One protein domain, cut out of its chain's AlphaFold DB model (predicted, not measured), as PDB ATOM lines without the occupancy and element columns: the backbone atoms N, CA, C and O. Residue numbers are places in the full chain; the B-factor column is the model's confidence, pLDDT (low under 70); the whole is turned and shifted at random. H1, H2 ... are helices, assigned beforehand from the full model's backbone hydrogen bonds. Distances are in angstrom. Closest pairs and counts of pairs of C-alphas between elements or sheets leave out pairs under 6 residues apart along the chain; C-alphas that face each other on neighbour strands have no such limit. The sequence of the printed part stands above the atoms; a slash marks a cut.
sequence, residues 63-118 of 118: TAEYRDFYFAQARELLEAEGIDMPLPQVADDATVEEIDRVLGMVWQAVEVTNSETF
ATOM      1  N   THR A  63     185.312 148.381 195.727       93.81
ATOM      2  CA  THR A  63     184.247 148.680 196.699       93.81
ATOM      3  C   THR A  63     183.075 149.428 196.060       93.81
ATOM      4  O   THR A  63     181.946 149.256 196.505       93.81
ATOM      5  N   ALA A  64     183.306 150.176 194.975       93.50
ATOM      6  CA  ALA A  64     182.247 150.815 194.193       93.50
ATOM      7  C   ALA A  64     181.320 149.785 193.521       93.50
ATOM      8  O   ALA A  64     180.105 149.889 193.646       93.50
ATOM      9  N   GLU A  65     181.878 148.743 192.888       94.25
ATOM     10  CA  GLU A  65     181.075 147.650 192.310       94.25
ATOM     11  C   GLU A  65     180.234 146.932 193.379       94.25
ATOM     12  O   GLU A  65     179.063 146.630 193.147       94.25
ATOM     13  N   TYR A  66     180.824 146.679 194.554       95.00
ATOM     14  CA  TYR A  66     180.131 146.089 195.703       95.00
ATOM     15  C   TYR A  66     178.976 146.984 196.177       95.00
ATOM     16  O   TYR A  66     177.839 146.519 196.282       95.00
ATOM     17  N   ARG A  67     179.244 148.280 196.397       94.81
ATOM     18  CA  ARG A  67     178.244 149.281 196.789       94.81
ATOM     19  C   ARG A  67     177.080 149.313 195.810       94.81
ATOM     20  O   ARG A  67     175.940 149.172 196.232       94.81
ATOM     21  N   ASP A  68     177.360 149.504 194.524       94.94
ATOM     22  CA  ASP A  68     176.323 149.728 193.515       94.94
ATOM     23  C   ASP A  68     175.395 148.516 193.396       94.94
ATOM     24  O   ASP A  68     174.174 148.674 193.330       94.94
ATOM     25  N   PHE A  69     175.961 147.307 193.454       95.50
ATOM     26  CA  PHE A  69     175.184 146.073 193.456       95.50
ATOM     27  C   PHE A  69     174.253 145.986 194.671       95.50
ATOM     28  O   PHE A  69     173.048 145.795 194.511       95.50
ATOM     29  N   TYR A  70     174.787 146.133 195.886       95.38
ATOM     30  CA  TYR A  70     173.982 145.964 197.096       95.38
ATOM     31  C   TYR A  70     172.985 147.100 197.315       95.38
ATOM     32  O   TYR A  70     171.902 146.862 197.836       95.38
ATOM     33  N   PHE A  71     173.295 148.315 196.865       94.94
ATOM     34  CA  PHE A  71     172.352 149.428 196.908       94.94
ATOM     35  C   PHE A  71     171.203 149.244 195.917       94.94
ATOM     36  O   PHE A  71     170.079 149.625 196.231       94.94
ATOM     37  N   ALA A  72     171.444 148.652 194.743       94.88
ATOM     38  CA  ALA A  72     170.361 148.285 193.833       94.88
ATOM     39  C   ALA A  72     169.435 147.237 194.472       94.88
ATOM     40  O   ALA A  72     168.228 147.448 194.523       94.88
ATOM     41  N   GLN A  73     170.005 146.178 195.057       94.69
ATOM     42  CA  GLN A  73     169.239 145.146 195.769       94.69
ATOM     43  C   GLN A  73     168.467 145.708 196.973       94.69
ATOM     44  O   GLN A  73     167.312 145.359 197.185       94.69
ATOM     45  N   ALA A  74     169.073 146.621 197.735       93.88
ATOM     46  CA  ALA A  74     168.410 147.306 198.840       93.88
ATOM     47  C   ALA A  74     167.196 148.124 198.373       93.88
ATOM     48  O   ALA A  74     166.171 148.120 199.046       93.88
ATOM     49  N   ARG A  75     167.286 148.808 197.223       94.00
ATOM     50  CA  ARG A  75     166.142 149.541 196.651       94.00
ATOM     51  C   ARG A  75     165.025 148.602 196.227       94.00
ATOM     52  O   ARG A  75     163.882 148.863 196.570       94.00
ATOM     53  N   GLU A  76     165.363 147.526 195.518       94.31
ATOM     54  CA  GLU A  76     164.390 146.513 195.089       94.31
ATOM     55  C   GLU A  76     163.658 145.903 196.290       94.31
ATOM     56  O   GLU A  76     162.442 145.740 196.256       94.31
ATOM     57  N   LEU A  77     164.384 145.621 197.374       92.69
ATOM     58  CA  LEU A  77     163.799 145.114 198.611       92.69
ATOM     59  C   LEU A  77     162.861 146.131 199.270       92.69
ATOM     60  O   LEU A  77     161.735 145.784 199.604       92.69
ATOM     61  N   LEU A  78     163.304 147.378 199.452       92.62
ATOM     62  CA  LEU A  78     162.467 148.428 200.041       92.62
ATOM     63  C   LEU A  78     161.186 148.648 199.225       92.62
ATOM     64  O   LEU A  78     160.111 148.785 199.800       92.62
ATOM     65  N   GLU A  79     161.288 148.628 197.894       93.06
ATOM     66  CA  GLU A  79     160.135 148.731 196.997       93.06
ATOM     67  C   GLU A  79     159.185 147.535 197.148       93.06
ATOM     68  O   GLU A  79     157.973 147.731 197.245       93.06
ATOM     69  N   ALA A  80     159.718 146.310 197.220       92.06
ATOM     70  CA  ALA A  80     158.921 145.097 197.406       92.06
ATOM     71  C   ALA A  80     158.152 145.089 198.738       92.06
ATOM     72  O   ALA A  80     157.007 144.643 198.780       92.06
ATOM     73  N   GLU A  81     158.758 145.627 199.797       90.38
ATOM     74  CA  GLU A  81     158.152 145.763 201.127       90.38
ATOM     75  C   GLU A  81     157.286 147.033 201.271       90.38
ATOM     76  O   GLU A  81     156.674 147.264 202.311       90.38
ATOM     77  N   GLY A  82     157.219 147.886 200.240       91.50
ATOM     78  CA  GLY A  82     156.467 149.146 200.277       91.50
ATOM     79  C   GLY A  82     157.032 150.190 201.249       91.50
ATOM     80  O   GLY A  82     156.298 151.068 201.707       91.50
ATOM     81  N   ILE A  83     158.323 150.105 201.576       90.25
ATOM     82  CA  ILE A  83     159.007 150.981 202.530       90.25
ATOM     83  C   ILE A  83     159.586 152.195 201.795       90.25
ATOM     84  O   ILE A  83     160.551 152.089 201.036       90.25
ATOM     85  N   ASP A  84     159.043 153.382 202.073       88.12
ATOM     86  CA  ASP A  84     159.579 154.652 201.571       88.12
ATOM     87  C   ASP A  84     160.742 155.139 202.451       88.12
ATOM     88  O   ASP A  84     160.573 155.935 203.380       88.12
ATOM     89  N   MET A  85     161.940 154.609 202.186       86.75
ATOM     90  CA  MET A  85     163.176 154.996 202.867       86.75
ATOM     91  C   MET A  85     164.225 155.507 201.866       86.75
ATOM     92  O   MET A  85     164.678 154.748 201.003       86.75
ATOM     93  N   PRO A  86     164.709 156.759 201.993       87.06
ATOM     94  CA  PRO A  86     165.803 157.240 201.162       87.06
ATOM     95  C   PRO A  86     167.124 156.570 201.562       87.06
ATOM     96  O   PRO A  86     167.547 156.636 202.717       87.06
ATOM     97  N   LEU A  87     167.822 155.970 200.592       86.75
ATOM     98  CA  LEU A  87     169.170 155.439 200.817       86.75
ATOM     99  C   LEU A  87     170.202 156.581 200.896       86.75
ATOM    100  O   LEU A  87     170.300 157.361 199.943       86.75
ATOM    101  N   PRO A  88     171.011 156.670 201.973       89.00
ATOM    102  CA  PRO A  88     172.099 157.641 202.072       89.00
ATOM    103  C   PRO A  88     173.088 157.530 200.911       89.00
ATOM    104  O   PRO A  88     173.421 156.434 200.464       89.00
ATOM    105  N   GLN A  89     173.615 158.661 200.448       87.88
ATOM    106  CA  GLN A  89     174.680 158.647 199.453       87.88
ATOM    107  C   GLN A  89     175.989 158.159 200.087       87.88
ATOM    108  O   GLN A  89     176.427 158.687 201.107       87.88
ATOM    109  N   VAL A  90     176.632 157.182 199.449       89.88
ATOM    110  CA  VAL A  90     177.946 156.662 199.844       89.88
ATOM    111  C   VAL A  90     178.962 157.005 198.758       89.88
ATOM    112  O   VAL A  90     178.685 156.816 197.573       89.88
ATOM    113  N   ALA A  91     180.122 157.530 199.153       88.56
ATOM    114  CA  ALA A  91     181.177 157.955 198.233       88.56
ATOM    115  C   ALA A  91     181.759 156.783 197.415       88.56
ATOM    116  O   ALA A  91     181.670 155.627 197.826       88.56
ATOM    117  N   ASP A  92     182.349 157.077 196.251       82.81
ATOM    118  CA  ASP A  92     182.941 156.065 195.349       82.81
ATOM    119  C   ASP A  92     184.179 155.374 195.938       82.81
ATOM    120  O   ASP A  92     184.520 154.262 195.541       82.81
ATOM    121  N   ASP A  93     184.846 156.015 196.895       86.44
ATOM    122  CA  ASP A  93     186.040 155.524 197.581       86.44
ATOM    123  C   ASP A  93     185.758 154.989 198.996       86.44
ATOM    124  O   ASP A  93     186.699 154.670 199.739       86.44
ATOM    125  N   ALA A  94     184.473 154.850 199.346       91.38
ATOM    126  CA  ALA A  94     184.022 154.339 200.631       91.38
ATOM    127  C   ALA A  94     184.580 152.940 200.928       91.38
ATOM    128  O   ALA A  94     184.787 152.108 200.031       91.38
ATOM    129  N   THR A  95     184.829 152.680 202.210       93.50
ATOM    130  CA  THR A  95     185.234 151.357 202.690       93.50
ATOM    131  C   THR A  95     184.053 150.388 202.676       93.50
ATOM    132  O   THR A  95     182.891 150.790 202.697       93.50
ATOM    133  N   VAL A  96     184.349 149.086 202.687       92.88
ATOM    134  CA  VAL A  96     183.318 148.041 202.827       92.88
ATOM    135  C   VAL A  96     182.506 148.250 204.109       92.88
ATOM    136  O   VAL A  96     181.285 148.205 204.071       92.88
ATOM    137  N   GLU A  97     183.162 148.601 205.216       93.81
ATOM    138  CA  GLU A  97     182.513 148.855 206.511       93.81
ATOM    139  C   GLU A  97     181.537 150.039 206.462       93.81
ATOM    140  O   GLU A  97     180.512 150.036 207.141       93.81
ATOM    141  N   GLU A  98     181.848 151.079 205.683       94.44
ATOM    142  CA  GLU A  98     180.951 152.219 205.491       94.44
ATOM    143  C   GLU A  98     179.724 151.845 204.666       94.44
ATOM    144  O   GLU A  98     178.613 152.246 205.015       94.44
ATOM    145  N   ILE A  99     179.925 151.050 203.615       94.88
ATOM    146  CA  ILE A  99     178.851 150.530 202.767       94.88
ATOM    147  C   ILE A  99     177.934 149.617 203.596       94.88
ATOM    148  O   ILE A  99     176.723 149.840 203.640       94.88
ATOM    149  N   ASP A 100     178.504 148.650 204.317       94.62
ATOM    150  CA  ASP A 100     177.769 147.673 205.127       94.62
ATOM    151  C   ASP A 100     176.993 148.329 206.269       94.62
ATOM    152  O   ASP A 100     175.877 147.917 206.578       94.62
ATOM    153  N   ARG A 101     177.530 149.400 206.865       94.62
ATOM    154  CA  ARG A 101     176.810 150.178 207.881       94.62
ATOM    155  C   ARG A 101     175.511 150.760 207.335       94.62
ATOM    156  O   ARG A 101     174.500 150.738 208.031       94.62
ATOM    157  N   VAL A 102     175.528 151.281 206.106       93.56
ATOM    158  CA  VAL A 102     174.322 151.842 205.482       93.56
ATOM    159  C   VAL A 102     173.330 150.738 205.129       93.56
ATOM    160  O   VAL A 102     172.145 150.874 205.426       93.56
ATOM    161  N   LEU A 103     173.810 149.625 204.569       93.38
ATOM    162  CA  LEU A 103     172.975 148.456 204.274       93.38
ATOM    163  C   LEU A 103     172.347 147.860 205.543       93.38
ATOM    164  O   LEU A 103     171.199 147.430 205.514       93.38
ATOM    165  N   GLY A 104     173.051 147.903 206.677       92.69
ATOM    166  CA  GLY A 104     172.515 147.488 207.973       92.69
ATOM    167  C   GLY A 104     171.271 148.274 208.398       92.69
ATOM    168  O   GLY A 104     170.356 147.690 208.971       92.69
ATOM    169  N   MET A 105     171.184 149.566 208.065       91.12
ATOM    170  CA  MET A 105     169.982 150.365 208.349       91.12
ATOM    171  C   MET A 105     168.793 149.938 207.482       91.12
ATOM    172  O   MET A 105     167.663 149.942 207.959       91.12
ATOM    173  N   VAL A 106     169.044 149.541 206.228       89.69
ATOM    174  CA  VAL A 106     168.006 149.002 205.332       89.69
ATOM    175  C   VAL A 106     167.423 147.723 205.917       89.69
ATOM    176  O   VAL A 106     166.207 147.594 206.012       89.69
ATOM    177  N   TRP A 107     168.286 146.801 206.356       89.50
ATOM    178  CA  TRP A 107     167.841 145.551 206.968       89.50
ATOM    179  C   TRP A 107     167.010 145.785 208.223       89.50
ATOM    180  O   TRP A 107     165.947 145.188 208.360       89.50
ATOM    181  N   GLN A 108     167.433 146.706 209.090       89.31
ATOM    182  CA  GLN A 108     166.659 147.067 210.279       89.31
ATOM    183  C   GLN A 108     165.287 147.653 209.934       89.31
ATOM    184  O   GLN A 108     164.304 147.305 210.581       89.31
ATOM    185  N   ALA A 109     165.197 148.517 208.919       87.00
ATOM    186  CA  ALA A 109     163.916 149.074 208.487       87.00
ATOM    187  C   ALA A 109     162.954 147.972 208.013       87.00
ATOM    188  O   ALA A 109     161.804 147.932 208.441       87.00
ATOM    189  N   VAL A 110     163.456 147.034 207.204       87.69
ATOM    190  CA  VAL A 110     162.685 145.882 206.711       87.69
ATOM    191  C   VAL A 110     162.248 144.960 207.852       87.69
ATOM    192  O   VAL A 110     161.102 144.515 207.877       87.69
ATOM    193  N   GLU A 111     163.126 144.680 208.818       88.56
ATOM    194  CA  GLU A 111     162.783 143.868 209.992       88.56
ATOM    195  C   GLU A 111     161.677 144.511 210.837       88.56
ATOM    196  O   GLU A 111     160.744 143.815 211.242       88.56
ATOM    197  N   VAL A 112     161.743 145.828 211.069       85.81
ATOM    198  CA  VAL A 112     160.710 146.561 211.815       85.81
ATOM    199  C   VAL A 112     159.368 146.479 211.093       85.81
ATOM    200  O   VAL A 112     158.396 146.032 211.698       85.81
ATOM    201  N   THR A 113     159.315 146.804 209.798       80.38
ATOM    202  CA  THR A 113     158.067 146.750 209.019       80.38
ATOM    203  C   THR A 113     157.455 145.353 209.006       80.38
ATOM    204  O   THR A 113     156.250 145.199 209.222       80.38
ATOM    205  N   ASN A 114     158.279 144.316 208.833       77.69
ATOM    206  CA  ASN A 114     157.807 142.939 208.913       77.69
ATOM    207  C   ASN A 114     157.267 142.609 210.305       77.69
ATOM    208  O   ASN A 114     156.198 142.022 210.405       77.69
ATOM    209  N   SER A 115     157.939 143.032 211.379       78.25
ATOM    210  CA  SER A 115     157.476 142.789 212.752       78.25
ATOM    211  C   SER A 115     156.182 143.522 213.126       78.25
ATOM    212  O   SER A 115     155.448 143.033 213.978       78.25
ATOM    213  N   GLU A 116     155.882 144.660 212.492       66.81
ATOM    214  CA  GLU A 116     154.641 145.427 212.701       66.81
ATOM    215  C   GLU A 116     153.458 144.898 211.873       66.81
ATOM    216  O   GLU A 116     152.304 145.227 212.155       66.81
ATOM    217  N   THR A 117     153.735 144.085 210.849       59.97
ATOM    218  CA  THR A 117     152.725 143.524 209.937       59.97
ATOM    219  C   THR A 117     152.153 142.179 210.437       59.97
ATOM    220  O   THR A 117     151.177 141.683 209.870       59.97
ATOM    221  N   PHE A 118     152.706 141.608 211.519       49.84
ATOM    222  CA  PHE A 118     152.226 140.391 212.201       49.84
ATOM    223  C   PHE A 118     151.523 140.697 213.529       49.84
ATOM    224  O   PHE A 118     150.579 139.941 213.864       49.84
TER     225      PHE A 118
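What this domain is: This is residues 63 to 118 of the 118 residues of an uncharacterized protein of Magnetospirillum sp. UT-4 (UniProt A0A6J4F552). Two long helices, H1 and H2, lie side by side and run the same way, and residues 81 to 95 return along their length from the end of H1 to the start of H2. The whole is a rod spanning 39 by 17 by 14 A. The printed part has 56 residues with two named helices, H1 then H2, and no named strand; its class is all helix. It is only just compact, close to loose, with a radius of gyration of the C-alphas of 11.8 A.

How they stand to each other: H1, residues 63 to 80, and H2, residues 96 to 116, touch; their closest C-alphas, those of Arg 67 and Ile 99, are 6.1 A apart. They run the same way at a shallow tilt of 10 degrees. Every O i to N i+4 pair is within hydrogen-bond range in H1, and 16 of 17 in H2.

Where its parts are: H1 begins with C-alpha 63 at (184.247, 148.680, 196.699) and is 25.6 A long from first to last C-alpha. H2, 30.4 A long, ends with C-alpha 116 at (154.641, 145.427, 212.701).

The domain as a whole: The C-alphas farthest apart, those of Asp 93 and Phe 118, are 39.8 A apart. The printed part has no cut, and the link from H1 to H2 is long, with 15 residues. Residues 116 to 118 have pLDDT under 70.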